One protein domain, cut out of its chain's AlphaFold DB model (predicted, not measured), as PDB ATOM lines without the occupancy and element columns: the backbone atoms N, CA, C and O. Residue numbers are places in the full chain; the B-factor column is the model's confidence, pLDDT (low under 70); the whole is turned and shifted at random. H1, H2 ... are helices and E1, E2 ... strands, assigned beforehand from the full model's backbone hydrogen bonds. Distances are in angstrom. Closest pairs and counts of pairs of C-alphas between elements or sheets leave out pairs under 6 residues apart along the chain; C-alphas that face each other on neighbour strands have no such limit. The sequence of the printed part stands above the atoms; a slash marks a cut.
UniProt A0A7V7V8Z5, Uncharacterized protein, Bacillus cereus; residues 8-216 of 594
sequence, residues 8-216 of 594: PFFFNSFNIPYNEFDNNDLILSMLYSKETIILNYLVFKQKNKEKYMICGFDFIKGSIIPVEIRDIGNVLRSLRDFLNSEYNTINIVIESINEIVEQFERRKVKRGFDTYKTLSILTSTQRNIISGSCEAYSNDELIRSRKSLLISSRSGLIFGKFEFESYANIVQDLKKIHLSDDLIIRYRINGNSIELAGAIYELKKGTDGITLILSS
ATOM      1  N   PRO A   8     -43.313  40.733 -31.816       63.44
ATOM      2  CA  PRO A   8     -43.585  41.513 -33.033       63.44
ATOM      3  C   PRO A   8     -42.398  41.742 -33.974       63.44
ATOM      4  O   PRO A   8     -42.579  41.680 -35.186       63.44
ATOM      5  N   PHE A   9     -41.186  41.972 -33.467       75.94
ATOM      6  CA  PHE A   9     -40.019  42.189 -34.320       75.94
ATOM      7  C   PHE A   9     -39.686  40.975 -35.188       75.94
ATOM      8  O   PHE A   9     -39.445  41.120 -36.384       75.94
ATOM      9  N   PHE A  10     -39.742  39.779 -34.602       78.12
ATOM     10  CA  PHE A  10     -39.526  38.519 -35.311       78.12
ATOM     11  C   PHE A  10     -40.685  38.151 -36.247       78.12
ATOM     12  O   PHE A  10     -40.518  37.290 -37.107       78.12
ATOM     13  N   PHE A  11     -41.841  38.807 -36.110       74.38
ATOM     14  CA  PHE A  11     -42.984  38.653 -37.012       74.38
ATOM     15  C   PHE A  11     -43.039  39.686 -38.137       74.38
ATOM     16  O   PHE A  11     -43.819  39.522 -39.075       74.38
ATOM     17  N   ASN A  12     -42.244  40.752 -38.055       75.38
ATOM     18  CA  ASN A  12     -42.239  41.779 -39.082       75.38
ATOM     19  C   ASN A  12     -41.663  41.222 -40.386       75.38
ATOM     20  O   ASN A  12     -40.612  40.583 -40.414       75.38
ATOM     21  N   SER A  13     -42.331  41.521 -41.497       75.75
ATOM     22  CA  SER A  13     -41.766  41.287 -42.820       75.75
ATOM     23  C   SER A  13     -40.707  42.348 -43.108       75.75
ATOM     24  O   SER A  13     -41.027  43.536 -43.196       75.75
ATOM     25  N   PHE A  14     -39.458  41.932 -43.294       80.06
ATOM     26  CA  PHE A  14     -38.389  42.836 -43.697       80.06
ATOM     27  C   PHE A  14     -38.197  42.786 -45.209       80.06
ATOM     28  O   PHE A  14     -38.039  41.714 -45.791       80.06
ATOM     29  N   ASN A  15     -38.182  43.954 -45.853       77.62
ATOM     30  CA  ASN A  15     -37.831  44.029 -47.264       77.62
ATOM     31  C   ASN A  15     -36.313  43.888 -47.412       77.62
ATOM     32  O   ASN A  15     -35.552  44.783 -47.033       77.62
ATOM     33  N   ILE A  16     -35.880  42.742 -47.927       83.00
ATOM     34  CA  ILE A  16     -34.472  42.428 -48.136       83.00
ATOM     35  C   ILE A  16     -34.101  42.840 -49.558       83.00
ATOM     36  O   ILE A  16     -34.718  42.354 -50.503       83.00
ATOM     37  N   PRO A  17     -33.073  43.684 -49.756       74.75
ATOM     38  CA  PRO A  17     -32.708  44.165 -51.086       74.75
ATOM     39  C   PRO A  17     -31.965  43.113 -51.940       74.75
ATOM     40  O   PRO A  17     -31.136  43.475 -52.770       74.75
ATOM     41  N   TYR A  18     -32.244  41.816 -51.741       82.06
ATOM     42  CA  TYR A  18     -31.643  40.678 -52.441       82.06
ATOM     43  C   TYR A  18     -32.714  39.730 -52.977       82.06
ATOM     44  O   TYR A  18     -33.210  38.865 -52.259       82.06
ATOM     45  N   ASN A  19     -33.006  39.845 -54.269       73.00
ATOM     46  CA  ASN A  19     -34.061  39.068 -54.926       73.00
ATOM     47  C   ASN A  19     -33.808  37.541 -54.933       73.00
ATOM     48  O   ASN A  19     -34.697  36.772 -55.266       73.00
ATOM     49  N   GLU A  20     -32.600  37.068 -54.607       78.12
ATOM     50  CA  GLU A  20     -32.304  35.625 -54.519       78.12
ATOM     51  C   GLU A  20     -32.610  35.034 -53.125       78.12
ATOM     52  O   GLU A  20     -32.502  33.816 -52.925       78.12
ATOM     53  N   PHE A  21     -33.010  35.874 -52.162       83.06
ATOM     54  CA  PHE A  21     -33.268  35.507 -50.766       83.06
ATOM     55  C   PHE A  21     -34.703  35.835 -50.323       83.06
ATOM     56  O   PHE A  21     -34.953  36.340 -49.227       83.06
ATOM     57  N   ASP A  22     -35.667  35.504 -51.177       79.69
ATOM     58  CA  ASP A  22     -37.089  35.648 -50.868       79.69
ATOM     59  C   ASP A  22     -37.569  34.613 -49.837       79.69
ATOM     60  O   ASP A  22     -37.009  33.516 -49.725       79.69
ATOM     61  N   ASN A  23     -38.656  34.959 -49.133       83.56
ATOM     62  CA  ASN A  23     -39.366  34.117 -48.162       83.56
ATOM     63  C   ASN A  23     -38.443  33.530 -47.077       83.56
ATOM     64  O   ASN A  23     -38.081  32.349 -47.079       83.56
ATOM     65  N   ASN A  24     -38.047  34.390 -46.148       88.19
ATOM     66  CA  ASN A  24     -37.098  34.099 -45.084       88.19
ATOM     67  C   ASN A  24     -37.731  34.303 -43.704       88.19
ATOM     68  O   ASN A  24     -38.742  34.988 -43.570       88.19
ATOM     69  N   ASP A  25     -37.107  33.695 -42.701       89.19
ATOM     70  CA  ASP A  25     -37.427  33.894 -41.294       89.19
ATOM     71  C   ASP A  25     -36.233  34.545 -40.597       89.19
ATOM     72  O   ASP A  25     -35.081  34.140 -40.793       89.19
ATOM     73  N   LEU A  26     -36.507  35.550 -39.768       91.12
ATOM     74  CA  LEU A  26     -35.517  36.064 -38.832       91.12
ATOM     75  C   LEU A  26     -35.296  35.013 -37.740       91.12
ATOM     76  O   LEU A  26     -36.230  34.675 -37.014       91.12
ATOM     77  N   ILE A  27     -34.068  34.510 -37.611       91.69
ATOM     78  CA  ILE A  27     -33.739  33.472 -36.622       91.69
ATOM     79  C   ILE A  27     -32.973  34.024 -35.420       91.69
ATOM     80  O   ILE A  27     -33.170  33.533 -34.312       91.69
ATOM     81  N   LEU A  28     -32.141  35.054 -35.613       93.12
ATOM     82  CA  LEU A  28     -31.363  35.680 -34.541       93.12
ATOM     83  C   LEU A  28     -31.271  37.197 -34.710       93.12
ATOM     84  O   LEU A  28     -31.101  37.694 -35.825       93.12
ATOM     85  N   SER A  29     -31.256  37.904 -33.581       91.50
ATOM     86  CA  SER A  29     -30.782  39.286 -33.471       91.50
ATOM     87  C   SER A  29     -29.542  39.318 -32.578       91.50
ATOM     88  O   SER A  29     -29.572  38.831 -31.445       91.50
ATOM     89  N   MET A  30     -28.452  39.885 -33.092       92.81
ATOM     90  CA  MET A  30     -27.158  40.011 -32.423       92.81
ATOM     91  C   MET A  30     -26.883  41.485 -32.129       92.81
ATOM     92  O   MET A  30     -26.483  42.247 -33.014       92.81
ATOM     93  N   LEU A  31     -27.099  41.873 -30.878       90.19
ATOM     94  CA  LEU A  31     -26.943  43.234 -30.398       90.19
ATOM     95  C   LEU A  31     -25.566  43.406 -29.763       90.19
ATOM     96  O   LEU A  31     -25.242  42.771 -28.759       90.19
ATOM     97  N   TYR A  32     -24.765  44.282 -30.350       90.44
ATOM     98  CA  TYR A  32     -23.446  44.641 -29.863       90.44
ATOM     99  C   TYR A  32     -23.477  46.035 -29.279       90.44
ATOM    100  O   TYR A  32     -24.001  46.962 -29.899       90.44
ATOM    101  N   SER A  33     -22.823  46.201 -28.139       89.50
ATOM    102  CA  SER A  33     -22.470  47.517 -27.629       89.50
ATOM    103  C   SER A  33     -20.985  47.585 -27.325       89.50
ATOM    104  O   SER A  33     -20.386  46.652 -26.788       89.50
ATOM    105  N   LYS A  34     -20.384  48.715 -27.683       88.69
ATOM    106  CA  LYS A  34     -19.033  49.094 -27.290       88.69
ATOM    107  C   LYS A  34     -19.051  50.570 -26.933       88.69
ATOM    108  O   LYS A  34     -19.230  51.409 -27.812       88.69
ATOM    109  N   GLU A  35     -18.818  50.873 -25.662       83.81
ATOM    110  CA  GLU A  35     -18.875  52.242 -25.136       83.81
ATOM    111  C   GLU A  35     -20.219  52.921 -25.475       83.81
ATOM    112  O   GLU A  35     -21.248  52.543 -24.925       83.81
ATOM    113  N   THR A  36     -20.217  53.903 -26.383       84.88
ATOM    114  CA  THR A  36     -21.412  54.658 -26.806       84.88
ATOM    115  C   THR A  36     -21.970  54.223 -28.167       84.88
ATOM    116  O   THR A  36     -22.818  54.905 -28.752       84.88
ATOM    117  N   ILE A  37     -21.455  53.120 -28.711       87.62
ATOM    118  CA  ILE A  37     -21.784  52.607 -30.040       87.62
ATOM    119  C   ILE A  37     -22.596  51.329 -29.891       87.62
ATOM    120  O   ILE A  37     -22.123  50.363 -29.292       87.62
ATOM    121  N   ILE A  38     -23.778  51.308 -30.503       87.19
ATOM    122  CA  ILE A  38     -24.628  50.126 -30.630       87.19
ATOM    123  C   ILE A  38     -24.705  49.713 -32.100       87.19
ATOM    124  O   ILE A  38     -24.903  50.548 -32.986       87.19
ATOM    125  N   LEU A  39     -24.569  48.411 -32.345       89.12
ATOM    126  CA  LEU A  39     -24.740  47.774 -33.649       89.12
ATOM    127  C   LEU A  39     -25.706  46.603 -33.484       89.12
ATOM    128  O   LEU A  39     -25.574  45.831 -32.538       89.12
ATOM    129  N   ASN A  40     -26.653  46.448 -34.405       89.12
ATOM    130  CA  ASN A  40     -27.508  45.266 -34.444       89.12
ATOM    131  C   ASN A  40     -27.377  44.551 -35.775       89.12
ATOM    132  O   ASN A  40     -27.470  45.178 -36.835       89.12
ATOM    133  N   TYR A  41     -27.208  43.240 -35.695       92.88
ATOM    134  CA  TYR A  41     -27.148  42.366 -36.850       92.88
ATOM    135  C   TYR A  41     -28.261  41.335 -36.786       92.88
ATOM    136  O   TYR A  41     -28.502  40.715 -35.754       92.88
ATOM    137  N   LEU A  42     -28.927  41.151 -37.914       92.94
ATOM    138  CA  LEU A  42     -29.999  40.192 -38.097       92.94
ATOM    139  C   LEU A  42     -29.478  39.018 -38.904       92.94
ATOM    140  O   LEU A  42     -28.844  39.214 -39.946       92.94
ATOM    141  N   VAL A  43     -29.771  37.812 -38.432       94.31
ATOM    142  CA  VAL A  43     -29.488  36.573 -39.152       94.31
ATOM    143  C   VAL A  43     -30.808  36.002 -39.638       94.31
ATOM    144  O   VAL A  43     -31.669  35.634 -38.840       94.31
ATOM    145  N   PHE A  44     -30.956  35.919 -40.952       93.44
ATOM    146  CA  PHE A  44     -32.116  35.341 -41.614       93.44
ATOM    147  C   PHE A  44     -31.795  33.945 -42.142       93.44
ATOM    148  O   PHE A  44     -30.687  33.711 -42.636       93.44
ATOM    149  N   LYS A  45     -32.775  33.041 -42.107       92.75
ATOM    150  CA  LYS A  45     -32.739  31.738 -42.785       92.75
ATOM    151  C   LYS A  45     -33.790  31.709 -43.886       92.75
ATOM    152  O   LYS A  45     -34.939  32.082 -43.663       92.75
ATOM    153  N   GLN A  46     -33.412  31.265 -45.080       90.56
ATOM    154  CA  GLN A  46     -34.370  31.070 -46.164       90.56
ATOM    155  C   GLN A  46     -35.253  29.854 -45.861       90.56
ATOM    156  O   GLN A  46     -34.740  28.782 -45.531       90.56
ATOM    157  N   LYS A  47     -36.578  29.984 -46.001       86.00
ATOM    158  CA  LYS A  47     -37.485  28.861 -45.729       86.00
ATOM    159  C   LYS A  47     -37.152  27.664 -46.612       86.00
ATOM    160  O   LYS A  47     -36.930  27.802 -47.816       86.00
ATOM    161  N   ASN A  48     -37.154  26.480 -46.004       85.38
ATOM    162  CA  ASN A  48     -36.906  25.191 -46.659       85.38
ATOM    163  C   ASN A  48     -35.524  25.054 -47.334       85.38
ATOM    164  O   ASN A  48     -35.342  24.164 -48.165       85.38
ATOM    165  N   LYS A  49     -34.552  25.924 -47.021       86.25
ATOM    166  CA  LYS A  49     -33.184  25.854 -47.552       86.25
ATOM    167  C   LYS A  49     -32.166  26.142 -46.453       86.25
ATOM    168  O   LYS A  49     -32.363  27.020 -45.621       86.25
ATOM    169  N   GLU A  50     -31.018  25.478 -46.512       86.81
ATOM    170  CA  GLU A  50     -29.856  25.805 -45.676       86.81
ATOM    171  C   GLU A  50     -29.088  26.992 -46.269       86.81
ATOM    172  O   GLU A  50     -27.924  26.891 -46.647       86.81
ATOM    173  N   LYS A  51     -29.778  28.125 -46.426       91.38
ATOM    174  CA  LYS A  51     -29.187  29.394 -46.851       91.38
ATOM    175  C   LYS A  51     -29.465  30.459 -45.806       91.38
ATOM    176  O   LYS A  51     -30.603  30.627 -45.369       91.38
ATOM    177  N   TYR A  52     -28.423  31.198 -45.461       93.88
ATOM    178  CA  TYR A  52     -28.417  32.190 -44.402       93.88
ATOM    179  C   TYR A  52     -28.005  33.550 -44.949       93.88
ATOM    180  O   TYR A  52     -27.206  33.645 -45.888       93.88
ATOM    181  N   MET A  53     -28.523  34.608 -44.339       94.25
ATOM    182  CA  MET A  53     -28.137  35.968 -44.677       94.25
ATOM    183  C   MET A  53     -27.933  36.817 -43.429       94.25
ATOM    184  O   MET A  53     -28.761  36.789 -42.522       94.25
ATOM    185  N   ILE A  54     -26.850  37.594 -43.406       94.81
ATOM    186  CA  ILE A  54     -26.572  38.567 -42.348       94.81
ATOM    187  C   ILE A  54     -26.763  39.977 -42.894       94.81
ATOM    188  O   ILE A  54     -26.208  40.353 -43.934       94.81
ATOM    189  N   CYS A  55     -27.536  40.773 -42.167       93.06
ATOM    190  CA  CYS A  55     -27.728  42.190 -42.440       93.06
ATOM    191  C   CYS A  55     -27.558  43.012 -41.163       93.06
ATOM    192  O   CYS A  55     -27.762  42.504 -40.066       93.06
ATOM    193  N   GLY A  56     -27.211  44.288 -41.296       91.00
ATOM    194  CA  GLY A  56     -27.352  45.241 -40.201       91.00
ATOM    195  C   GLY A  56     -28.805  45.699 -40.061       91.00
ATOM    196  O   GLY A  56     -29.602  45.586 -40.998       91.00
ATOM    197  N   PHE A  57     -29.147  46.267 -38.908       88.50
ATOM    198  CA  PHE A  57     -30.463  46.848 -38.670       88.50
ATOM    199  C   PHE A  57     -30.380  48.216 -37.996       88.50
ATOM    200  O   PHE A  57     -29.700  48.381 -36.983       88.50
ATOM    201  N   ASP A  58     -31.098  49.191 -38.558       84.75
ATOM    202  CA  ASP A  58     -31.263  50.522 -37.974       84.75
ATOM    203  C   ASP A  58     -32.568  50.566 -37.170       84.75
ATOM    204  O   ASP A  58     -33.653  50.635 -37.751       84.75
ATOM    205  N   PHE A  59     -32.477  50.550 -35.838       76.19
ATOM    206  CA  PHE A  59     -33.656  50.625 -34.964       76.19
ATOM    207  C   PHE A  59     -34.402  51.955 -35.048       76.19
ATOM    208  O   PHE A  59     -35.600  51.991 -34.783       76.19
ATOM    209  N   ILE A  60     -33.714  53.045 -35.395       77.06
ATOM    210  CA  ILE A  60     -34.329  54.374 -35.476       77.06
ATOM    211  C   ILE A  60     -35.207  54.440 -36.722       77.06
ATOM    212  O   ILE A  60     -36.323  54.954 -36.675       77.06
ATOM    213  N   LYS A  61     -34.705  53.908 -37.840       79.62
ATOM    214  CA  LYS A  61     -35.426  53.898 -39.121       79.62
ATOM    215  C   LYS A  61     -36.323  52.677 -39.310       79.62
ATOM    216  O   LYS A  61     -37.158  52.686 -40.208       79.62
ATOM    217  N   GLY A  62     -36.146  51.634 -38.501       80.44
ATOM    218  CA  GLY A  62     -36.864  50.369 -38.636       80.44
ATOM    219  C   GLY A  62     -36.537  49.632 -39.939       80.44
ATOM    220  O   GLY A  62     -37.422  49.022 -40.531       80.44
ATOM    221  N   SER A  63     -35.294  49.719 -40.426       85.12
ATOM    222  CA  SER A  63     -34.921  49.244 -41.765       85.12
ATOM    223  C   SER A  63     -33.640  48.415 -41.781       85.12
ATOM    224  O   SER A  63     -32.700  48.693 -41.033       85.12
ATOM    225  N   ILE A  64     -33.573  47.451 -42.703       88.44
ATOM    226  CA  ILE A  64     -32.346  46.713 -43.010       88.44
ATOM    227  C   ILE A  64     -31.296  47.664 -43.590       88.44
ATOM    228  O   ILE A  64     -31.572  48.441 -44.504       88.44
ATOM    229  N   ILE A  65     -30.075  47.560 -43.073       89.44
ATOM    230  CA  ILE A  65     -28.903  48.305 -43.535       89.44
ATOM    231  C   ILE A  65     -27.733  47.343 -43.799       89.44
ATOM    232  O   ILE A  65     -27.712  46.226 -43.282       89.44
ATOM    233  N   PRO A  66     -26.723  47.741 -44.588       91.00
ATOM    234  CA  PRO A  66     -25.542  46.908 -44.778       91.00
ATOM    235  C   PRO A  66     -24.651  46.795 -43.535       91.00
ATOM    236  O   PRO A  66     -24.565  47.712 -42.724       91.00
ATOM    237  N   VAL A  67     -23.926  45.687 -43.429       91.38
ATOM    238  CA  VAL A  67     -22.832  45.463 -42.480       91.38
ATOM    239  C   VAL A  67     -21.582  46.201 -42.969       91.38
ATOM    240  O   VAL A  67     -21.228  46.127 -44.149       91.38
ATOM    241  N   GLU A  68     -20.889  46.915 -42.081       91.12
ATOM    242  CA  GLU A  68     -19.611  47.536 -42.432       91.12
ATOM    243  C   GLU A  68     -18.570  46.446 -42.714       91.12
ATOM    244  O   GLU A  68     -18.348  45.554 -41.896       91.12
ATOM    245  N   ILE A  69     -17.882  46.533 -43.857       90.31
ATOM    246  CA  ILE A  69     -16.890  45.528 -44.284       90.31
ATOM    247  C   ILE A  69     -15.831  45.250 -43.203       90.31
ATOM    248  O   ILE A  69     -15.358  44.123 -43.073       90.31
ATOM    249  N   ARG A  70     -15.471  46.262 -42.407       87.25
ATOM    250  CA  ARG A  70     -14.473  46.149 -41.333       87.25
ATOM    251  C   ARG A  70     -14.951  45.317 -40.140       87.25
ATOM    252  O   ARG A  70     -14.111  44.760 -39.440       87.25
ATOM    253  N   ASP A  71     -16.261  45.207 -39.932       88.25
ATOM    254  CA  ASP A  71     -16.849  44.505 -38.788       88.25
ATOM    255  C   ASP A  71     -17.245  43.059 -39.101       88.25
ATOM    256  O   ASP A  71     -17.422  42.269 -38.174       88.25
ATOM    257  N   ILE A  72     -17.303  42.673 -40.384       90.50
ATOM    258  CA  ILE A  72     -17.711  41.327 -40.829       90.50
ATOM    259  C   ILE A  72     -16.954  40.223 -40.086       90.50
ATOM    260  O   ILE A  72     -17.578  39.296 -39.577       90.50
ATOM    261  N   GLY A  73     -15.627  40.333 -39.967       90.06
ATOM    262  CA  GLY A  73     -14.826  39.324 -39.268       90.06
ATOM    263  C   GLY A  73     -15.220  39.167 -37.794       90.06
ATOM    264  O   GLY A  73     -15.311  38.049 -37.295       90.06
ATOM    265  N   ASN A  74     -15.522  40.268 -37.098       89.38
ATOM    266  CA  ASN A  74     -15.961  40.218 -35.700       89.38
ATOM    267  C   ASN A  74     -17.358  39.595 -35.573       89.38
ATOM    268  O   ASN A  74     -17.552  38.730 -34.720       89.38
ATOM    269  N   VAL A  75     -18.298  39.986 -36.441       92.06
ATOM    270  CA  VAL A  75     -19.666  39.439 -36.465       92.06
ATOM    271  C   VAL A  75     -19.640  37.932 -36.709       92.06
ATOM    272  O   VAL A  75     -20.243  37.169 -35.955       92.06
ATOM    273  N   LEU A  76     -18.886  37.487 -37.718       94.19
ATOM    274  CA  LEU A  76     -18.768  36.071 -38.055       94.19
ATOM    275  C   LEU A  76     -18.072  35.268 -36.955       94.19
ATOM    276  O   LEU A  76     -18.518  34.162 -36.655       94.19
ATOM    277  N   ARG A  77     -17.023  35.808 -36.318       93.81
ATOM    278  CA  ARG A  77     -16.360  35.141 -35.184       93.81
ATOM    279  C   ARG A  77     -17.304  34.962 -34.004       93.81
ATOM    280  O   ARG A  77     -17.397  33.860 -33.485       93.81
ATOM    281  N   SER A  78     -18.048  35.995 -33.619       93.19
ATOM    282  CA  SER A  78     -19.035  35.869 -32.544       93.19
ATOM    283  C   SER A  78     -20.155  34.886 -32.874       93.19
ATOM    284  O   SER A  78     -20.536  34.105 -32.007       93.19
ATOM    285  N   LEU A  79     -20.674  34.907 -34.109       94.69
ATOM    286  CA  LEU A  79     -21.692  33.950 -34.540       94.69
ATOM    287  C   LEU A  79     -21.140  32.522 -34.483       94.69
ATOM    288  O   LEU A  79     -21.773  31.652 -33.902       94.69
ATOM    289  N   ARG A  80     -19.936  32.289 -35.016       94.94
ATOM    290  CA  ARG A  80     -19.235  31.001 -34.933       94.94
ATOM    291  C   ARG A  80     -19.064  30.541 -33.486       94.94
ATOM    292  O   ARG A  80     -19.365  29.392 -33.182       94.94
ATOM    293  N   ASP A  81     -18.562  31.415 -32.616       92.69
ATOM    294  CA  ASP A  81     -18.295  31.088 -31.216       92.69
ATOM    295  C   ASP A  81     -19.590  30.706 -30.493       92.69
ATOM    296  O   ASP A  81     -19.601  29.729 -29.752       92.69
ATOM    297  N   PHE A  82     -20.695  31.409 -30.765       93.00
ATOM    298  CA  PHE A  82     -22.020  31.042 -30.269       93.00
ATOM    299  C   PHE A  82     -22.498  29.695 -30.830       93.00
ATOM    300  O   PHE A  82     -22.835  28.809 -30.048       93.00
ATOM    301  N   LEU A  83     -22.491  29.512 -32.155       93.50
ATOM    302  CA  LEU A  83     -22.995  28.298 -32.811       93.50
ATOM    303  C   LEU A  83     -22.250  27.031 -32.369       93.50
ATOM    304  O   LEU A  83     -22.869  25.974 -32.260       93.50
ATOM    305  N   ASN A  84     -20.948  27.149 -32.094       92.94
ATOM    306  CA  ASN A  84     -20.097  26.055 -31.617       92.94
ATOM    307  C   ASN A  84     -20.105  25.894 -30.085       92.94
ATOM    308  O   ASN A  84     -19.429  25.005 -29.567       92.94
ATOM    309  N   SER A  85     -20.801  26.764 -29.351       90.00
ATOM    310  CA  SER A  85     -20.876  26.700 -27.891       90.00
ATOM    311  C   SER A  85     -22.051  25.856 -27.411       90.00
ATOM    312  O   SER A  85     -23.036  25.656 -28.119       90.00
ATOM    313  N   GLU A  86     -21.990  25.438 -26.149       87.31
ATOM    314  CA  GLU A  86     -23.113  24.777 -25.483       87.31
ATOM    315  C   GLU A  86     -24.347  25.675 -25.291       87.31
ATOM    316  O   GLU A  86     -25.413  25.161 -24.973       87.31
ATOM    317  N   TYR A  87     -24.218  26.990 -25.504       88.69
ATOM    318  CA  TYR A  87     -25.309  27.958 -25.380       88.69
ATOM    319  C   TYR A  87     -26.223  28.002 -26.617       88.69
ATOM    320  O   TYR A  87     -27.259  28.665 -26.591       88.69
ATOM    321  N   ASN A  88     -25.876  27.301 -27.706       89.19
ATOM    322  CA  ASN A  88     -26.716  27.157 -28.901       89.19
ATOM    323  C   ASN A  88     -27.868  26.160 -28.667       89.19
ATOM    324  O   ASN A  88     -27.995  25.139 -29.340       89.19
ATOM    325  N   THR A  89     -28.731  26.465 -27.700       84.94
ATOM    326  CA  THR A  89     -29.847  25.601 -27.275       84.94
ATOM    327  C   THR A  89     -30.945  25.455 -28.328       84.94
ATOM    328  O   THR A  89     -31.725  24.508 -28.286       84.94
ATOM    329  N   ILE A  90     -30.994  26.368 -29.300       84.94
ATOM    330  CA  ILE A  90     -31.936  26.337 -30.425       84.94
ATOM    331  C   ILE A  90     -31.408  25.561 -31.643       84.94
ATOM    332  O   ILE A  90     -32.076  25.529 -32.676       84.94
ATOM    333  N   ASN A  91     -30.235  24.926 -31.528       86.25
ATOM    334  CA  ASN A  91     -29.656  24.025 -32.528       86.25
ATOM    335  C   ASN A  91     -29.553  24.629 -33.940       86.25
ATOM    336  O   ASN A  91     -29.796  23.949 -34.940       86.25
ATOM    337  N   ILE A  92     -29.185  25.909 -34.052       88.38
ATOM    338  CA  ILE A  92     -28.870  26.481 -35.368       88.38
ATOM    339  C   ILE A  92     -27.563  25.860 -35.858       88.38
ATOM    340  O   ILE A  92     -26.566  25.865 -35.140       88.38
ATOM    341  N   VAL A  93     -27.543  25.383 -37.102       88.25
ATOM    342  CA  VAL A  93     -26.340  24.831 -37.732       88.25
ATOM    343  C   VAL A  93     -26.090  25.547 -39.054       88.25
ATOM    344  O   VAL A  93     -26.910  25.492 -39.966       88.25
ATOM    345  N   ILE A  94     -24.937  26.209 -39.161       90.25
ATOM    346  CA  ILE A  94     -24.421  26.749 -40.424       90.25
ATOM    347  C   ILE A  94     -23.204  25.910 -40.810       90.25
ATOM    348  O   ILE A  94     -22.134  26.034 -40.209       90.25
ATOM    349  N   GLU A  95     -23.370  25.034 -41.800       86.00
ATOM    350  CA  GLU A  95     -22.297  24.151 -42.264       86.00
ATOM    351  C   GLU A  95     -21.054  24.940 -42.700       86.00
ATOM    352  O   GLU A  95     -21.143  25.994 -43.334       86.00
ATOM    353  N   SER A  96     -19.871  24.413 -42.366       89.88
ATOM    354  CA  SER A  96     -18.576  25.035 -42.671       89.88
ATOM    355  C   SER A  96     -18.410  26.469 -42.133       89.88
ATOM    356  O   SER A  96     -17.618  27.224 -42.698       89.88
ATOM    357  N   ILE A  97     -19.079  26.869 -41.038       92.56
ATOM    358  CA  ILE A  97     -18.949  28.231 -40.473       92.56
ATOM    359  C   ILE A  97     -17.488  28.656 -40.245       92.56
ATOM    360  O   ILE A  97     -17.131  29.797 -40.529       92.56
ATOM    361  N   ASN A  98     -16.617  27.734 -39.824       92.31
ATOM    362  CA  ASN A  98     -15.184  28.000 -39.654       92.31
ATOM    363  C   ASN A  98     -14.510  28.393 -40.981       92.31
ATOM    364  O   ASN A  98     -13.805  29.396 -41.043       92.31
ATOM    365  N   GLU A  99     -14.778  27.649 -42.058       92.75
ATOM    366  CA  GLU A  99     -14.242  27.954 -43.389       92.75
ATOM    367  C   GLU A  99     -14.826  29.256 -43.945       92.75
ATOM    368  O   GLU A  99     -14.115  30.025 -44.588       92.75
ATOM    369  N   ILE A 100     -16.114  29.517 -43.696       92.44
ATOM    370  CA  ILE A 100     -16.781  30.759 -44.100       92.44
ATOM    371  C   ILE A 100     -16.077  31.956 -43.450       92.44
ATOM    372  O   ILE A 100     -15.714  32.899 -44.154       92.44
ATOM    373  N   VAL A 101     -15.826  31.902 -42.136       92.94
ATOM    374  CA  VAL A 101     -15.107  32.956 -41.397       92.94
ATOM    375  C   VAL A 101     -13.727  33.196 -42.012       92.94
ATOM    376  O   VAL A 101     -13.415  34.330 -42.376       92.94
ATOM    377  N   GLU A 102     -12.929  32.141 -42.209       92.00
ATOM    378  CA  GLU A 102     -11.587  32.264 -42.798       92.00
ATOM    379  C   GLU A 102     -11.610  32.888 -44.200       92.00
ATOM    380  O   GLU A 102     -10.733  33.680 -44.556       92.00
ATOM    381  N   GLN A 103     -12.606  32.540 -45.013       91.75
ATOM    382  CA  GLN A 103     -12.727  33.035 -46.383       91.75
ATOM    383  C   GLN A 103     -13.092  34.516 -46.429       91.75
ATOM    384  O   GLN A 103     -12.470  35.265 -47.185       91.75
ATOM    385  N   PHE A 104     -14.037  34.961 -45.598       90.06
ATOM    386  CA  PHE A 104     -14.383  36.382 -45.490       90.06
ATOM    387  C   PHE A 104     -13.240  37.227 -44.907       90.06
ATOM    388  O   PHE A 104     -13.113  38.393 -45.273       90.06
ATOM    389  N   GLU A 105     -12.378  36.657 -44.058       88.50
ATOM    390  CA  GLU A 105     -11.200  37.355 -43.520       88.50
ATOM    391  C   GLU A 105     -10.038  37.444 -44.526       88.50
ATOM    392  O   GLU A 105      -9.324  38.448 -44.559       88.50
ATOM    393  N   ARG A 106      -9.834  36.421 -45.368       88.38
ATOM    394  CA  ARG A 106      -8.733  36.389 -46.354       88.38
ATOM    395  C   ARG A 106      -9.068  37.081 -47.673       88.38
ATOM    396  O   ARG A 106      -8.174  37.606 -48.342       88.38
ATOM    397  N   ARG A 107     -10.330  37.046 -48.103       86.88
ATOM    398  CA  ARG A 107     -10.759  37.574 -49.404       86.88
ATOM    399  C   ARG A 107     -11.084  39.065 -49.313       86.88
ATOM    400  O   ARG A 107     -11.595  39.560 -48.319       86.88
ATOM    401  N   LYS A 108     -10.863  39.793 -50.413       84.12
ATOM    402  CA  LYS A 108     -11.410  41.148 -50.571       84.12
ATOM    403  C   LYS A 108     -12.935  41.086 -50.695       84.12
ATOM    404  O   LYS A 108     -13.440  40.697 -51.748       84.12
ATOM    405  N   VAL A 109     -13.626  41.497 -49.635       87.81
ATOM    406  CA  VAL A 109     -15.089  41.587 -49.582       87.81
ATOM    407  C   VAL A 109     -15.605  42.648 -50.555       87.81
ATOM    408  O   VAL A 109     -15.080  43.767 -50.609       87.81
ATOM    409  N   LYS A 110     -16.629  42.306 -51.341       86.00
ATOM    410  CA  LYS A 110     -17.257  43.223 -52.310       86.00
ATOM    411  C   LYS A 110     -18.405  43.999 -51.671       86.00
ATOM    412  O   LYS A 110     -19.155  43.426 -50.896       86.00
ATOM    413  N   ARG A 111     -18.579  45.273 -52.056       87.06
ATOM    414  CA  ARG A 111     -19.767  46.078 -51.697       87.06
ATOM    415  C   ARG A 111     -21.039  45.453 -52.285       87.06
ATOM    416  O   ARG A 111     -21.001  44.985 -53.421       87.06
ATOM    417  N   GLY A 112     -22.155  45.544 -51.563       88.19
ATOM    418  CA  GLY A 112     -23.421  44.911 -51.944       88.19
ATOM    419  C   GLY A 112     -23.548  43.533 -51.304       88.19
ATOM    420  O   GLY A 112     -23.130  43.355 -50.167       88.19
ATOM    421  N   PHE A 113     -24.118  42.559 -52.007       90.06
ATOM    422  CA  PHE A 113     -24.180  41.187 -51.505       90.06
ATOM    423  C   PHE A 113     -22.876  40.455 -51.803       90.06
ATOM    424  O   PHE A 113     -22.466  40.354 -52.961       90.06
ATOM    425  N   ASP A 114     -22.230  39.954 -50.754       90.88
ATOM    426  CA  ASP A 114     -21.109  39.030 -50.879       90.88
ATOM    427  C   ASP A 114     -21.514  37.679 -50.296       90.88
ATOM    428  O   ASP A 114     -21.946  37.579 -49.144       90.88
ATOM    429  N   THR A 115     -21.408  36.646 -51.122       90.56
ATOM    430  CA  THR A 115     -21.910  35.307 -50.827       90.56
ATOM    431  C   THR A 115     -20.767  34.317 -50.889       90.56
ATOM    432  O   THR A 115     -19.997  34.279 -51.856       90.56
ATOM    433  N   TYR A 116     -20.686  33.471 -49.870       90.94
ATOM    434  CA  TYR A 116     -19.792  32.329 -49.848       90.94
ATOM    435  C   TYR A 116     -20.519  31.112 -49.273       90.94
ATOM    436  O   TYR A 116     -21.034  31.147 -48.156       90.94
ATOM    437  N   LYS A 117     -20.556  30.027 -50.056       90.75
ATOM    438  CA  LYS A 117     -21.338  28.819 -49.757       90.75
ATOM    439  C   LYS A 117     -22.799  29.168 -49.431       90.75
ATOM    440  O   LYS A 117     -23.512  29.698 -50.278       90.75
ATOM    441  N   THR A 118     -23.237  28.851 -48.219       90.88
ATOM    442  CA  THR A 118     -24.605  29.005 -47.731       90.88
ATOM    443  C   THR A 118     -24.864  30.372 -47.103       90.88
ATOM    444  O   THR A 118     -26.021  30.678 -46.829       90.88
ATOM    445  N   LEU A 119     -23.838  31.209 -46.900       93.50
ATOM    446  CA  LEU A 119     -23.958  32.491 -46.208       93.50
ATOM    447  C   LEU A 119     -23.794  33.676 -47.165       93.50
ATOM    448  O   LEU A 119     -22.790  33.790 -47.871       93.50
ATOM    449  N   SER A 120     -24.767  34.582 -47.143       93.81
ATOM    450  CA  SER A 120     -24.709  35.879 -47.825       93.81
ATOM    451  C   SER A 120     -24.648  37.016 -46.809       93.81
ATOM    452  O   SER A 120     -25.292  36.955 -45.764       93.81
ATOM    453  N   ILE A 121     -23.897  38.073 -47.096       93.75
ATOM    454  CA  ILE A 121     -23.822  39.258 -46.234       93.75
ATOM    455  C   ILE A 121     -24.084  40.491 -47.091       93.75
ATOM    456  O   ILE A 121     -23.453  40.668 -48.134       93.75
ATOM    457  N   LEU A 122     -25.003  41.351 -46.654       92.81
ATOM    458  CA  LEU A 122     -25.180  42.675 -47.249       92.81
ATOM    459  C   LEU A 122     -24.105  43.605 -46.687       92.81
ATOM    460  O   LEU A 122     -24.138  43.908 -45.500       92.81
ATOM    461  N   THR A 123     -23.167  44.070 -47.508       92.00
ATOM    462  CA  THR A 123     -21.978  44.810 -47.064       92.00
ATOM    463  C   THR A 123     -21.894  46.232 -47.626       92.00
ATOM    464  O   THR A 123     -22.348  46.534 -48.737       92.00
ATOM    465  N   SER A 124     -21.263  47.130 -46.867       90.00
ATOM    466  CA  SER A 124     -20.937  48.495 -47.290       90.00
ATOM    467  C   SER A 124     -19.619  48.974 -46.679       90.00
ATOM    468  O   SER A 124     -19.095  48.405 -45.726       90.00
ATOM    469  N   THR A 125     -19.071  50.057 -47.227       85.12
ATOM    470  CA  THR A 125     -17.960  50.796 -46.603       85.12
ATOM    471  C   THR A 125     -18.433  51.926 -45.690       85.12
ATOM    472  O   THR A 125     -17.598  52.613 -45.111       85.12
ATOM    473  N   GLN A 126     -19.739  52.189 -45.625       79.88
ATOM    474  CA  GLN A 126     -20.297  53.208 -44.740       79.88
ATOM    475  C   GLN A 126     -20.386  52.672 -43.311       79.88
ATOM    476  O   GLN A 126     -20.810  51.537 -43.098       79.88
ATOM    477  N   ARG A 127     -20.002  53.518 -42.352       73.00
ATOM    478  CA  ARG A 127     -20.201  53.263 -40.926       73.00
ATOM    479  C   ARG A 127     -21.676  53.390 -40.594       73.00
ATOM    480  O   ARG A 127     -22.259  54.446 -40.828       73.00
ATOM    481  N   ASN A 128     -22.229  52.352 -39.990       70.75
ATOM    482  CA  ASN A 128     -23.607  52.325 -39.525       70.75
ATOM    483  C   ASN A 128     -23.614  52.287 -37.998       70.75
ATOM    484  O   ASN A 128     -23.779  51.233 -37.402       70.75
ATOM    485  N   ILE A 129     -23.360  53.439 -37.377       71.69
ATOM    486  CA  ILE A 129     -23.241  53.574 -35.921       71.69
ATOM    487  C   ILE A 129     -24.527  54.173 -35.366       71.69
ATOM    488  O   ILE A 129     -24.938  55.255 -35.787       71.69
ATOM    489  N   ILE A 130     -25.117  53.497 -34.384       80.00
ATOM    490  CA  ILE A 130     -26.199  54.044 -33.569       80.00
ATOM    491  C   ILE A 130     -25.588  54.492 -32.244       80.00
ATOM    492  O   ILE A 130     -24.886  53.719 -31.591       80.00
ATOM    493  N   SER A 131     -25.829  55.743 -31.850       82.88
ATOM    494  CA  SER A 131     -25.394  56.222 -30.539       82.88
ATOM    495  C   SER A 131     -26.313  55.679 -29.448       82.88
ATOM    496  O   SER A 131     -27.540  55.760 -29.555       82.88
ATOM    497  N   GLY A 132     -25.716  55.136 -28.396       84.06
ATOM    498  CA  GLY A 132     -26.438  54.667 -27.225       84.06
ATOM    499  C   GLY A 132     -25.543  53.895 -26.266       84.06
ATOM    500  O   GLY A 132     -24.338  53.827 -26.466       84.06
ATOM    501  N   SER A 133     -26.109  53.330 -25.209       85.25
ATOM    502  CA  SER A 133     -25.338  52.653 -24.161       85.25
ATOM    503  C   SER A 133     -26.017  51.374 -23.694       85.25
ATOM    504  O   SER A 133     -27.245  51.308 -23.651       85.25
ATOM    505  N   CYS A 134     -25.218  50.389 -23.291       88.31
ATOM    506  CA  CYS A 134     -25.681  49.204 -22.575       88.31
ATOM    507  C   CYS A 134     -25.439  49.388 -21.075       88.31
ATOM    508  O   CYS A 134     -24.311  49.628 -20.641       88.31
ATOM    509  N   GLU A 135     -26.499  49.256 -20.294       88.19
ATOM    510  CA  GLU A 135     -26.489  49.258 -18.836       88.19
ATOM    511  C   GLU A 135     -27.041  47.917 -18.359       88.19
ATOM    512  O   GLU A 135     -27.940  47.368 -18.989       88.19
ATOM    513  N   ALA A 136     -26.506  47.371 -17.276       87.94
ATOM    514  CA  ALA A 136     -27.063  46.185 -16.643       87.94
ATOM    515  C   ALA A 136     -27.273  46.447 -15.161       87.94
ATOM    516  O   ALA A 136     -26.469  47.142 -14.551       87.94
ATOM    517  N   TYR A 137     -28.346  45.913 -14.605       86.75
ATOM    518  CA  TYR A 137     -28.740  46.135 -13.225       86.75
ATOM    519  C   TYR A 137     -28.875  44.796 -12.509       86.75
ATOM    520  O   TYR A 137     -29.504  43.883 -13.045       86.75
ATOM    521  N   SER A 138     -28.301  44.704 -11.314       84.06
ATOM    522  CA  SER A 138     -28.520  43.617 -10.356       84.06
ATOM    523  C   SER A 138     -28.980  44.253  -9.049       84.06
ATOM    524  O   SER A 138     -28.232  45.050  -8.496       84.06
ATOM    525  N   ASN A 139     -30.214  43.990  -8.604       73.50
ATOM    526  CA  ASN A 139     -30.812  44.602  -7.401       73.50
ATOM    527  C   ASN A 139     -30.511  46.118  -7.269       73.50
ATOM    528  O   ASN A 139     -29.987  46.571  -6.258       73.50
ATOM    529  N   ASP A 140     -30.796  46.885  -8.330       74.56
ATOM    530  CA  ASP A 140     -30.538  48.332  -8.473       74.56
ATOM    531  C   ASP A 140     -29.068  48.781  -8.610       74.56
ATOM    532  O   ASP A 140     -28.815  49.925  -9.005       74.56
ATOM    533  N   GLU A 141     -28.088  47.894  -8.417       82.12
ATOM    534  CA  GLU A 141     -26.678  48.184  -8.686       82.12
ATOM    535  C   GLU A 141     -26.399  48.204 -10.192       82.12
ATOM    536  O   GLU A 141     -26.638  47.235 -10.920       82.12
ATOM    537  N   LEU A 142     -25.872  49.332 -10.672       85.06
ATOM    538  CA  LEU A 142     -25.563  49.543 -12.081       85.06
ATOM    539  C   LEU A 142     -24.181  48.991 -12.438       85.06
ATOM    540  O   LEU A 142     -23.147  49.467 -11.973       85.06
ATOM    541  N   ILE A 143     -24.168  48.091 -13.410       85.50
ATOM    542  CA  ILE A 143     -22.986  47.494 -14.005       85.50
ATOM    543  C   ILE A 143     -22.809  48.027 -15.429       85.50
ATOM    544  O   ILE A 143     -23.718  47.973 -16.265       85.50
ATOM    545  N   ARG A 144     -21.603  48.512 -15.742       82.88
ATOM    546  CA  ARG A 144     -21.244  48.991 -17.085       82.88
ATOM    547  C   ARG A 144     -20.130  48.150 -17.686       82.88
ATOM    548  O   ARG A 144     -18.976  48.236 -17.276       82.88
ATOM    549  N   SER A 145     -20.481  47.350 -18.685       86.00
ATOM    550  CA  SER A 145     -19.509  46.601 -19.481       86.00
ATOM    551  C   SER A 145     -18.832  47.507 -20.506       86.00
ATOM    552  O   SER A 145     -19.490  48.351 -21.119       86.00
ATOM    553  N   ARG A 146     -17.549  47.271 -20.788       87.31
ATOM    554  CA  ARG A 146     -16.846  47.930 -21.900       87.31
ATOM    555  C   ARG A 146     -17.405  47.480 -23.246       87.31
ATOM    556  O   ARG A 146     -17.554  48.284 -24.171       87.31
ATOM    557  N   LYS A 147     -17.669  46.178 -23.361       90.88
ATOM    558  CA  LYS A 147     -18.316  45.570 -24.519       90.88
ATOM    559  C   LYS A 147     -19.382  44.598 -24.068       90.88
ATOM    560  O   LYS A 147     -19.192  43.879 -23.089       90.88
ATOM    561  N   SER A 148     -20.441  44.522 -24.849       92.06
ATOM    562  CA  SER A 148     -21.484  43.531 -24.681       92.06
ATOM    563  C   SER A 148     -21.895  42.947 -26.026       92.06
ATOM    564  O   SER A 148     -21.879  43.623 -27.056       92.06
ATOM    565  N   LEU A 149     -22.246  41.666 -26.000       92.88
ATOM    566  CA  LEU A 149     -22.898  40.944 -27.082       92.88
ATOM    567  C   LEU A 149     -24.106  40.236 -26.490       92.88
ATOM    568  O   LEU A 149     -23.938  39.408 -25.600       92.88
ATOM    569  N   LEU A 150     -25.294  40.530 -27.000       91.56
ATOM    570  CA  LEU A 150     -26.501  39.770 -26.713       91.56
ATOM    571  C   LEU A 150     -27.018  39.127 -27.989       91.56
ATOM    572  O   LEU A 150     -27.167  39.786 -29.015       91.56
ATOM    573  N   ILE A 151     -27.310  37.839 -27.910       91.75
ATOM    574  CA  ILE A 151     -27.911  37.055 -28.976       91.75
ATOM    575  C   ILE A 151     -29.288  36.631 -28.494       91.75
ATOM    576  O   ILE A 151     -29.434  36.003 -27.445       91.75
ATOM    577  N   SER A 152     -30.296  36.993 -29.273       89.19
ATOM    578  CA  SER A 152     -31.703  36.744 -28.971       89.19
ATOM    579  C   SER A 152     -32.404  36.102 -30.160       89.19
ATOM    580  O   SER A 152     -31.991  36.270 -31.310       89.19
ATOM    581  N   SER A 153     -33.475  35.374 -29.869       86.81
ATOM    582  CA  SER A 153     -34.436  34.881 -30.856       86.81
ATOM    583  C   SER A 153     -35.840  35.356 -30.491       86.81
ATOM    584  O   SER A 153     -36.031  36.096 -29.525       86.81
ATOM    585  N   ARG A 154     -36.844  34.864 -31.219       81.00
ATOM    586  CA  ARG A 154     -38.255  35.079 -30.894       81.00
ATOM    587  C   ARG A 154     -38.631  34.637 -29.470       81.00
ATOM    588  O   ARG A 154     -39.599  35.153 -28.927       81.00
ATOM    589  N   SER A 155     -37.865  33.724 -28.870       75.31
ATOM    590  CA  SER A 155     -38.070  33.251 -27.494       75.31
ATOM    591  C   SER A 155     -37.360  34.103 -26.429       75.31
ATOM    592  O   SER A 155     -37.378  33.738 -25.258       75.31
ATOM    593  N   GLY A 156     -36.724  35.217 -26.811       80.69
ATOM    594  CA  GLY A 156     -35.988  36.106 -25.908       80.69
ATOM    595  C   GLY A 156     -34.468  35.948 -25.996       80.69
ATOM    596  O   GLY A 156     -33.930  35.503 -27.017       80.69
ATOM    597  N   LEU A 157     -33.761  36.353 -24.933       86.75
ATOM    598  CA  LEU A 157     -32.309  36.183 -24.820       86.75
ATOM    599  C   LEU A 157     -31.957  34.692 -24.910       86.75
ATOM    600  O   LEU A 157     -32.647  33.861 -24.330       86.75
ATOM    601  N   ILE A 158     -30.892  34.354 -25.634       88.25
ATOM    602  CA  ILE A 158     -30.327  32.995 -25.680       88.25
ATOM    603  C   ILE A 158     -28.946  32.996 -25.033       88.25
ATOM    604  O   ILE A 158     -28.631  32.129 -24.221       88.25
ATOM    605  N   PHE A 159     -28.133  33.988 -25.394       91.94
ATOM    606  CA  PHE A 159     -26.754  34.105 -24.955       91.94
ATOM    607  C   PHE A 159     -26.385  35.571 -24.767       91.94
ATOM    608  O   PHE A 159     -26.683  36.409 -25.620       91.94
ATOM    609  N   GLY A 160     -25.698  35.878 -23.676       92.25
ATOM    610  CA  GLY A 160     -25.099  37.178 -23.435       92.25
ATOM    611  C   GLY A 160     -23.631  37.050 -23.063       92.25
ATOM    612  O   GLY A 160     -23.207  36.085 -22.434       92.25
ATOM    613  N   LYS A 161     -22.838  38.043 -23.441       93.31
ATOM    614  CA  LYS A 161     -21.436  38.152 -23.054       93.31
ATOM    615  C   LYS A 161     -21.126  39.595 -22.717       93.31
ATOM    616  O   LYS A 161     -21.202  40.448 -23.600       93.31
ATOM    617  N   PHE A 162     -20.739  39.856 -21.475       92.88
ATOM    618  CA  PHE A 162     -20.245  41.155 -21.033       92.88
ATOM    619  C   PHE A 162     -18.757  41.085 -20.744       92.88
ATOM    620  O   PHE A 162     -18.295  40.191 -20.042       92.88
ATOM    621  N   GLU A 163     -18.012  42.045 -21.279       91.56
ATOM    622  CA  GLU A 163     -16.575  42.177 -21.081       91.56
ATOM    623  C   GLU A 163     -16.281  43.438 -20.265       91.56
ATOM    624  O   GLU A 163     -16.689  44.552 -20.618       91.56
ATOM    625  N   PHE A 164     -15.531  43.247 -19.189       89.56
ATOM    626  CA  PHE A 164     -15.113  44.256 -18.230       89.56
ATOM    627  C   PHE A 164     -13.596  44.379 -18.234       89.56
ATOM    628  O   PHE A 164     -12.879  43.394 -18.408       89.56
ATOM    629  N   GLU A 165     -13.101  45.589 -18.004       85.06
ATOM    630  CA  GLU A 165     -11.677  45.798 -17.758       85.06
ATOM    631  C   GLU A 165     -11.335  45.379 -16.326       85.06
ATOM    632  O   GLU A 165     -12.138  45.539 -15.408       85.06
ATOM    633  N   SER A 166     -10.127  44.862 -16.116       78.25
ATOM    634  CA  SER A 166      -9.667  44.390 -14.801       78.25
ATOM    635  C   SER A 166      -9.202  45.525 -13.871       78.25
ATOM    636  O   SER A 166      -8.316  45.321 -13.041       78.25
ATOM    637  N   TYR A 167      -9.747  46.736 -14.014       79.62
ATOM    638  CA  TYR A 167      -9.404  47.862 -13.142       79.62
ATOM    639  C   TYR A 167     -10.013  47.687 -11.748       79.62
ATOM    640  O   TYR A 167     -11.117  47.163 -11.602       79.62
ATOM    641  N   ALA A 168      -9.301  48.146 -10.714       76.44
ATOM    642  CA  ALA A 168      -9.685  47.924  -9.320       76.44
ATOM    643  C   ALA A 168     -11.102  48.430  -8.998       76.44
ATOM    644  O   ALA A 168     -11.842  47.743  -8.308       76.44
ATOM    645  N   ASN A 169     -11.505  49.582  -9.536       77.88
ATOM    646  CA  ASN A 169     -12.851  50.135  -9.365       77.88
ATOM    647  C   ASN A 169     -13.943  49.235  -9.968       77.88
ATOM    648  O   ASN A 169     -14.919  48.944  -9.291       77.88
ATOM    649  N   ILE A 170     -13.746  48.727 -11.188       79.69
ATOM    650  CA  ILE A 170     -14.709  47.829 -11.849       79.69
ATOM    651  C   ILE A 170     -14.829  46.514 -11.078       79.69
ATOM    652  O   ILE A 170     -15.923  45.989 -10.907       79.69
ATOM    653  N   VAL A 171     -13.711  45.993 -10.568       80.56
ATOM    654  CA  VAL A 171     -13.720  44.803  -9.711       80.56
ATOM    655  C   VAL A 171     -14.499  45.057  -8.421       80.56
ATOM    656  O   VAL A 171     -15.215  44.167  -7.980       80.56
ATOM    657  N   GLN A 172     -14.381  46.242  -7.815       80.44
ATOM    658  CA  GLN A 172     -15.158  46.588  -6.620       80.44
ATOM    659  C   GLN A 172     -16.653  46.717  -6.918       80.44
ATOM    660  O   GLN A 172     -17.456  46.256  -6.119       80.44
ATOM    661  N   ASP A 173     -17.036  47.267  -8.070       79.00
ATOM    662  CA  ASP A 173     -18.446  47.313  -8.475       79.00
ATOM    663  C   ASP A 173     -19.000  45.906  -8.755       79.00
ATOM    664  O   ASP A 173     -20.087  45.570  -8.297       79.00
ATOM    665  N   LEU A 174     -18.224  45.035  -9.410       82.38
ATOM    666  CA  LEU A 174     -18.610  43.636  -9.640       82.38
ATOM    667  C   LEU A 174     -18.705  42.804  -8.352       82.38
ATOM    668  O   LEU A 174     -19.362  41.771  -8.357       82.38
ATOM    669  N   LYS A 175     -18.060  43.216  -7.256       80.19
ATOM    670  CA  LYS A 175     -18.196  42.542  -5.955       80.19
ATOM    671  C   LYS A 175     -19.527  42.824  -5.262       80.19
ATOM    672  O   LYS A 175     -19.861  42.101  -4.336       80.19
ATOM    673  N   LYS A 176     -20.261  43.856  -5.687       77.31
ATOM    674  CA  LYS A 176     -21.561  44.219  -5.105       77.31
ATOM    675  C   LYS A 176     -22.713  43.371  -5.641       77.31
ATOM    676  O   LYS A 176     -23.833  43.523  -5.175       77.31
ATOM    677  N   ILE A 177     -22.458  42.532  -6.646       81.69
ATOM    678  CA  ILE A 177     -23.494  41.749  -7.315       81.69
ATOM    679  C   ILE A 177     -23.404  40.278  -6.926       81.69
ATOM    680  O   ILE A 177     -22.315  39.701  -6.882       81.69
ATOM    681  N   HIS A 178     -24.554  39.645  -6.710       80.75
ATOM    682  CA  HIS A 178     -24.611  38.199  -6.525       80.75
ATOM    683  C   HIS A 178     -24.616  37.510  -7.883       80.75
ATOM    684  O   HIS A 178     -25.426  37.818  -8.754       80.75
ATOM    685  N   LEU A 179     -23.724  36.535  -8.071       86.62
ATOM    686  CA  LEU A 179     -23.649  35.767  -9.321       86.62
ATOM    687  C   LEU A 179     -24.867  34.857  -9.543       86.62
ATOM    688  O   LEU A 179     -25.015  34.317 -10.630       86.62
ATOM    689  N   SER A 180     -25.713  34.664  -8.531       84.00
ATOM    690  CA  SER A 180     -26.977  33.936  -8.655       84.00
ATOM    691  C   SER A 180     -28.145  34.804  -9.119       84.00
ATOM    692  O   SER A 180     -29.217  34.258  -9.361       84.00
ATOM    693  N   ASP A 181     -27.976  36.128  -9.178       79.62
ATOM    694  CA  ASP A 181     -29.058  37.036  -9.547       79.62
ATOM    695  C   ASP A 181     -29.210  37.162 -11.068       79.62
ATOM    696  O   ASP A 181     -28.243  37.108 -11.838       79.62
ATOM    697  N   ASP A 182     -30.451  37.406 -11.486       82.19
ATOM    698  CA  ASP A 182     -30.763  37.812 -12.850       82.19
ATOM    699  C   ASP A 182     -30.330  39.262 -13.089       82.19
ATOM    700  O   ASP A 182     -30.561  40.158 -12.273       82.19
ATOM    701  N   LEU A 183     -29.744  39.518 -14.259       87.56
ATOM    702  CA  LEU A 183     -29.423  40.868 -14.708       87.56
ATOM    703  C   LEU A 183     -30.552  41.435 -15.557       87.56
ATOM    704  O   LEU A 183     -30.914  40.854 -16.582       87.56
ATOM    705  N   ILE A 184     -31.016  42.632 -15.204       89.06
ATOM    706  CA  ILE A 184     -31.855  43.449 -16.080       89.06
ATOM    707  C   ILE A 184     -30.949  44.290 -16.973       89.06
ATOM    708  O   ILE A 184     -30.248  45.190 -16.516       89.06
ATOM    709  N   ILE A 185     -30.948  44.000 -18.265       88.81
ATOM    710  CA  ILE A 185     -30.084  44.626 -19.257       88.81
ATOM    711  C   ILE A 185     -30.885  45.657 -20.033       88.81
ATOM    712  O   ILE A 185     -31.857  45.315 -20.700       88.81
ATOM    713  N   ARG A 186     -30.441  46.911 -20.001       87.88
ATOM    714  CA  ARG A 186     -31.075  48.047 -20.660       87.88
ATOM    715  C   ARG A 186     -30.161  48.648 -21.725       87.88
ATOM    716  O   ARG A 186     -29.116  49.218 -21.415       87.88
ATOM    717  N   TYR A 187     -30.589  48.613 -22.983       84.75
ATOM    718  CA  TYR A 187     -29.966  49.387 -24.058       84.75
ATOM    719  C   TYR A 187     -30.705  50.698 -24.252       84.75
ATOM    720  O   TYR A 187     -31.880  50.687 -24.608       84.75
ATOM    721  N   ARG A 188     -30.021  51.825 -24.061       82.75
ATOM    722  CA  ARG A 188     -30.580  53.156 -24.321       82.75
ATOM    723  C   ARG A 188     -30.170  53.640 -25.701       82.75
ATOM    724  O   ARG A 188     -28.980  53.725 -25.978       82.75
ATOM    725  N   ILE A 189     -31.140  53.996 -26.537       80.19
ATOM    726  CA  ILE A 189     -30.940  54.499 -27.902       80.19
ATOM    727  C   ILE A 189     -31.830  55.731 -28.094       80.19
ATOM    728  O   ILE A 189     -33.051  55.609 -28.073       80.19
ATOM    729  N   ASN A 190     -31.243  56.920 -28.287       74.62
ATOM    730  CA  ASN A 190     -31.961  58.184 -28.553       74.62
ATOM    731  C   ASN A 190     -33.181  58.458 -27.638       74.62
ATOM    732  O   ASN A 190     -34.231  58.890 -28.107       74.62
ATOM    733  N   GLY A 191     -33.051  58.206 -26.331       70.31
ATOM    734  CA  GLY A 191     -34.120  58.424 -25.342       70.31
ATOM    735  C   GLY A 191     -35.082  57.247 -25.149       70.31
ATOM    736  O   GLY A 191     -35.878  57.270 -24.216       70.31
ATOM    737  N   ASN A 192     -34.963  56.197 -25.962       74.56
ATOM    738  CA  ASN A 192     -35.717  54.951 -25.830       74.56
ATOM    739  C   ASN A 192     -34.877  53.882 -25.131       74.56
ATOM    740  O   ASN A 192     -33.646  53.936 -25.190       74.56
ATOM    741  N   SER A 193     -35.525  52.889 -24.520       77.19
ATOM    742  CA  SER A 193     -34.847  51.749 -23.904       77.19
ATOM    743  C   SER A 193     -35.374  50.406 -24.398       77.19
ATOM    744  O   SER A 193     -36.566  50.239 -24.639       77.19
ATOM    745  N   ILE A 194     -34.460  49.450 -24.535       76.44
ATOM    746  CA  ILE A 194     -34.732  48.033 -24.786       76.44
ATOM    747  C   ILE A 194     -34.303  47.283 -23.536       76.44
ATOM    748  O   ILE A 194     -33.164  47.461 -23.107       76.44
ATOM    749  N   GLU A 195     -35.187  46.469 -22.969       82.38
ATOM    750  CA  GLU A 195     -34.913  45.717 -21.745       82.38
ATOM    751  C   GLU A 195     -34.973  44.209 -21.972       82.38
ATOM    752  O   GLU A 195     -35.819  43.709 -22.715       82.38
ATOM    753  N   LEU A 196     -34.049  43.501 -21.331       81.69
ATOM    754  CA  LEU A 196     -33.942  42.048 -21.307       81.69
ATOM    755  C   LEU A 196     -33.582  41.590 -19.899       81.69
ATOM    756  O   LEU A 196     -32.917  42.321 -19.173       81.69
ATOM    757  N   ALA A 197     -33.939  40.359 -19.559       82.62
ATOM    758  CA  ALA A 197     -33.414  39.671 -18.388       82.62
ATOM    759  C   ALA A 197     -32.469  38.544 -18.828       82.62
ATOM    760  O   ALA A 197     -32.693  37.918 -19.872       82.62
ATOM    761  N   GLY A 198     -31.417  38.289 -18.056       83.88
ATOM    762  CA  GLY A 198     -30.522  37.157 -18.277       83.88
ATOM    763  C   GLY A 198     -29.835  36.710 -16.997       83.88
ATOM    764  O   GLY A 198     -29.303  37.546 -16.268       83.88
ATOM    765  N   ALA A 199     -29.804  35.399 -16.769       86.81
ATOM    766  CA  ALA A 199     -29.124  34.800 -15.629       86.81
ATOM    767  C   ALA A 199     -27.611  34.776 -15.867       86.81
ATOM    768  O   ALA A 199     -27.151  34.483 -16.981       86.81
ATOM    769  N   ILE A 200     -26.822  35.066 -14.833       90.50
ATOM    770  CA  ILE A 200     -25.366  34.921 -14.898       90.50
ATOM    771  C   ILE A 200     -25.030  33.434 -14.810       90.50
ATOM    772  O   ILE A 200     -25.253  32.787 -13.795       90.50
ATOM    773  N   TYR A 201     -24.455  32.893 -15.879       89.00
ATOM    774  CA  TYR A 201     -24.099  31.479 -15.936       89.00
ATOM    775  C   TYR A 201     -22.634  31.228 -15.583       89.00
ATOM    776  O   TYR A 201     -22.299  30.255 -14.914       89.00
ATOM    777  N   GLU A 202     -21.735  32.095 -16.050       89.69
ATOM    778  CA  GLU A 202     -20.302  31.891 -15.851       89.69
ATOM    779  C   GLU A 202     -19.552  33.219 -15.718       89.69
ATOM    780  O   GLU A 202     -19.763  34.154 -16.494       89.69
ATOM    781  N   LEU A 203     -18.607  33.273 -14.776       90.75
ATOM    782  CA  LEU A 203     -17.613  34.336 -14.662       90.75
ATOM    783  C   LEU A 203     -16.238  33.791 -15.063       90.75
ATOM    784  O   LEU A 203     -15.734  32.828 -14.485       90.75
ATOM    785  N   LYS A 204     -15.590  34.441 -16.034       88.62
ATOM    786  CA  LYS A 204     -14.219  34.139 -16.470       88.62
ATOM    787  C   LYS A 204     -13.296  35.306 -16.185       88.62
ATOM    788  O   LYS A 204     -13.557  36.429 -16.606       88.62
ATOM    789  N   LYS A 205     -12.156  35.020 -15.562       84.56
ATOM    790  CA  LYS A 205     -11.035  35.958 -15.463       84.56
ATOM    791  C   LYS A 205     -10.005  35.626 -16.543       84.56
ATOM    792  O   LYS A 205      -9.425  34.542 -16.524       84.56
ATOM    793  N   GLY A 206      -9.813  36.539 -17.490       76.94
ATOM    794  CA  GLY A 206      -8.751  36.477 -18.495       76.94
ATOM    795  C   GLY A 206      -7.546  37.331 -18.099       76.94
ATOM    796  O   GLY A 206      -7.536  37.963 -17.044       76.94
ATOM    797  N   THR A 207      -6.529  37.376 -18.962       72.06
ATOM    798  CA  THR A 207      -5.376  38.282 -18.795       72.06
ATOM    799  C   THR A 207      -5.777  39.749 -18.935       72.06
ATOM    800  O   THR A 207      -5.273  40.596 -18.205       72.06
ATOM    801  N   ASP A 208      -6.736  40.033 -19.821       71.44
ATOM    802  CA  ASP A 208      -7.047  41.396 -20.273       71.44
ATOM    803  C   ASP A 208      -8.364  41.943 -19.691       71.44
ATOM    804  O   ASP A 208      -8.776  43.058 -20.015       71.44
ATOM    805  N   GLY A 209      -9.061  41.162 -18.860       86.31
ATOM    806  CA  GLY A 209     -10.395  41.528 -18.393       86.31
ATOM    807  C   GLY A 209     -11.141  40.431 -17.642       86.31
ATOM    808  O   GLY A 209     -10.675  39.296 -17.503       86.31
ATOM    809  N   ILE A 210     -12.350  40.779 -17.209       91.06
ATOM    810  CA  ILE A 210     -13.347  39.861 -16.651       91.06
ATOM    811  C   ILE A 210     -14.467  39.705 -17.679       91.06
ATOM    812  O   ILE A 210     -14.873  40.669 -18.321       91.06
ATOM    813  N   THR A 211     -14.956  38.486 -17.874       91.88
ATOM    814  CA  THR A 211     -16.089  38.196 -18.753       91.88
ATOM    815  C   THR A 211     -17.210  37.560 -17.950       91.88
ATOM    816  O   THR A 211     -16.976  36.554 -17.286       91.88
ATOM    817  N   LEU A 212     -18.415  38.113 -18.057       92.75
ATOM    818  CA  LEU A 212     -19.642  37.450 -17.622       92.75
ATOM    819  C   LEU A 212     -20.328  36.840 -18.838       92.75
ATOM    820  O   LEU A 212     -20.498  37.509 -19.862       92.75
ATOM    821  N   ILE A 213     -20.707  35.575 -18.726       92.69
ATOM    822  CA  ILE A 213     -21.544  34.886 -19.698       92.69
ATOM    823  C   ILE A 213     -22.936  34.774 -19.100       92.69
ATOM    824  O   ILE A 213     -23.106  34.265 -17.994       92.69
ATOM    825  N   LEU A 214     -23.912  35.263 -19.852       91.75
ATOM    826  CA  LEU A 214     -25.320  35.213 -19.509       91.75
ATOM    827  C   LEU A 214     -25.986  34.139 -20.354       91.75
ATOM    828  O   LEU A 214     -25.687  34.001 -21.545       91.75
ATOM    829  N   SER A 215     -26.903  33.402 -19.750       85.88
ATOM    830  CA  SER A 215     -27.688  32.397 -20.452       85.88
ATOM    831  C   SER A 215     -29.177  32.590 -20.185       85.88
ATOM    832  O   SER A 215     -29.598  33.349 -19.313       85.88
ATOM    833  N   SER A 216     -29.984  31.942 -21.016       79.69
ATOM    834  CA  SER A 216     -31.416  31.797 -20.775       79.69
ATOM    835  C   SER A 216     -31.684  30.621 -19.847       79.69
ATOM    836  O   SER A 216     -30.943  29.641 -19.871       79.69
TER     837      SER A 216
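This is residues 8 to 216 of the 594 residues of an uncharacterized protein of Bacillus cereus (UniProt A0A7V7V8Z5). The domain is one large sheet that closes on itself as a barrel of eight strands, E1 E2 E7 E11 E12 E13 E10 E9, and runs on from E2 past the barrel as an open wing of E3, E4, E6 and E5. A helical hairpin, H2 and H3, packs on the outside over E1 and E2 and next to E5, while H4 and the small strand E8 sit at the far end from the wing. The printed part has 209 residues with four named helices and thirteen named strands, in the order H1 E1 E2 E3 E4 H2 H3 E5 E6 E7 E8 E9 E10 H4 E11 E12 E13. The ring is antiparallel and the class mixed, helices and strands. The whole is compact, with a radius of gyration of the C-alphas of 17.3 A and spans of 51 by 35 by 31 A.

The ring holds E1, residues 24 to 34, 29.5 A, from C-alpha 24 at (-37.098, 34.099, -45.084); E2, 37 to 46, 29.7 A; E7, 130 to 138, 25.6 A; E11, 182 to 189; E12, 192 to 205, 32.8 A; E13, 210 to 215, to C-alpha 215 at (-27.688, 32.397, -20.452); E10, 156 to 164; and E9, 147 to 153. Outside the ring are E3, 52 to 58, E4, 63 to 65, E5, 112 to 116, E6, 119 to 124, and E8, 141 to 143. The helices are H1, 8 to 11, H2, 72 to 83, 16.2 A, H3, 97 to 106, and H4, 168 to 174.

E9 closes the ring on E1, antiparallel, with N 31 and O 150 at 2.8 A. E2 pairs with E7 over residues 37 to 38, N 38 and O 130 at 2.9 A, and with E3 over 41 to 45, N 42 and O 55 at 2.8 A. E1 E2 E3 E4 and E11 E12 E13 are meanders, each strand the antiparallel neighbour of the one before. E12 bends by 83 degrees at residue 201. E3 and E6 are parallel, N 54 and O 120 at 2.9 A. H2 lies outside the barrel over E1 and E2, 8.7 A over the sheet, across the strands at 67 degrees to E1 on the local plane. H2 and H3 touch at a shallow tilt of 14 degrees, opposite ways, closest at the C-alphas of Leu 76 and Val 101, 5.9 A. The closest C-alphas of H3 and E5 are Ile 100 and Tyr 116, 6.7 A; those of H4 and E8 are Ile 143 and Asp 173, 7.2 A; those of H1 and E1 are Phe 10 and Leu 26, 5.9 A. Each O i to N i+4 pair of H2, H3 and H4 is within hydrogen-bond range; H1 is too short for one.

The C-alphas farthest apart are those of Asn 19 and Ala 168, 52.5 A. The printed part has no cut. The links H1 to E1 and H2 to H3 are long. The mean pLDDT of the printed part is 86.2, and residue 8 is under 70.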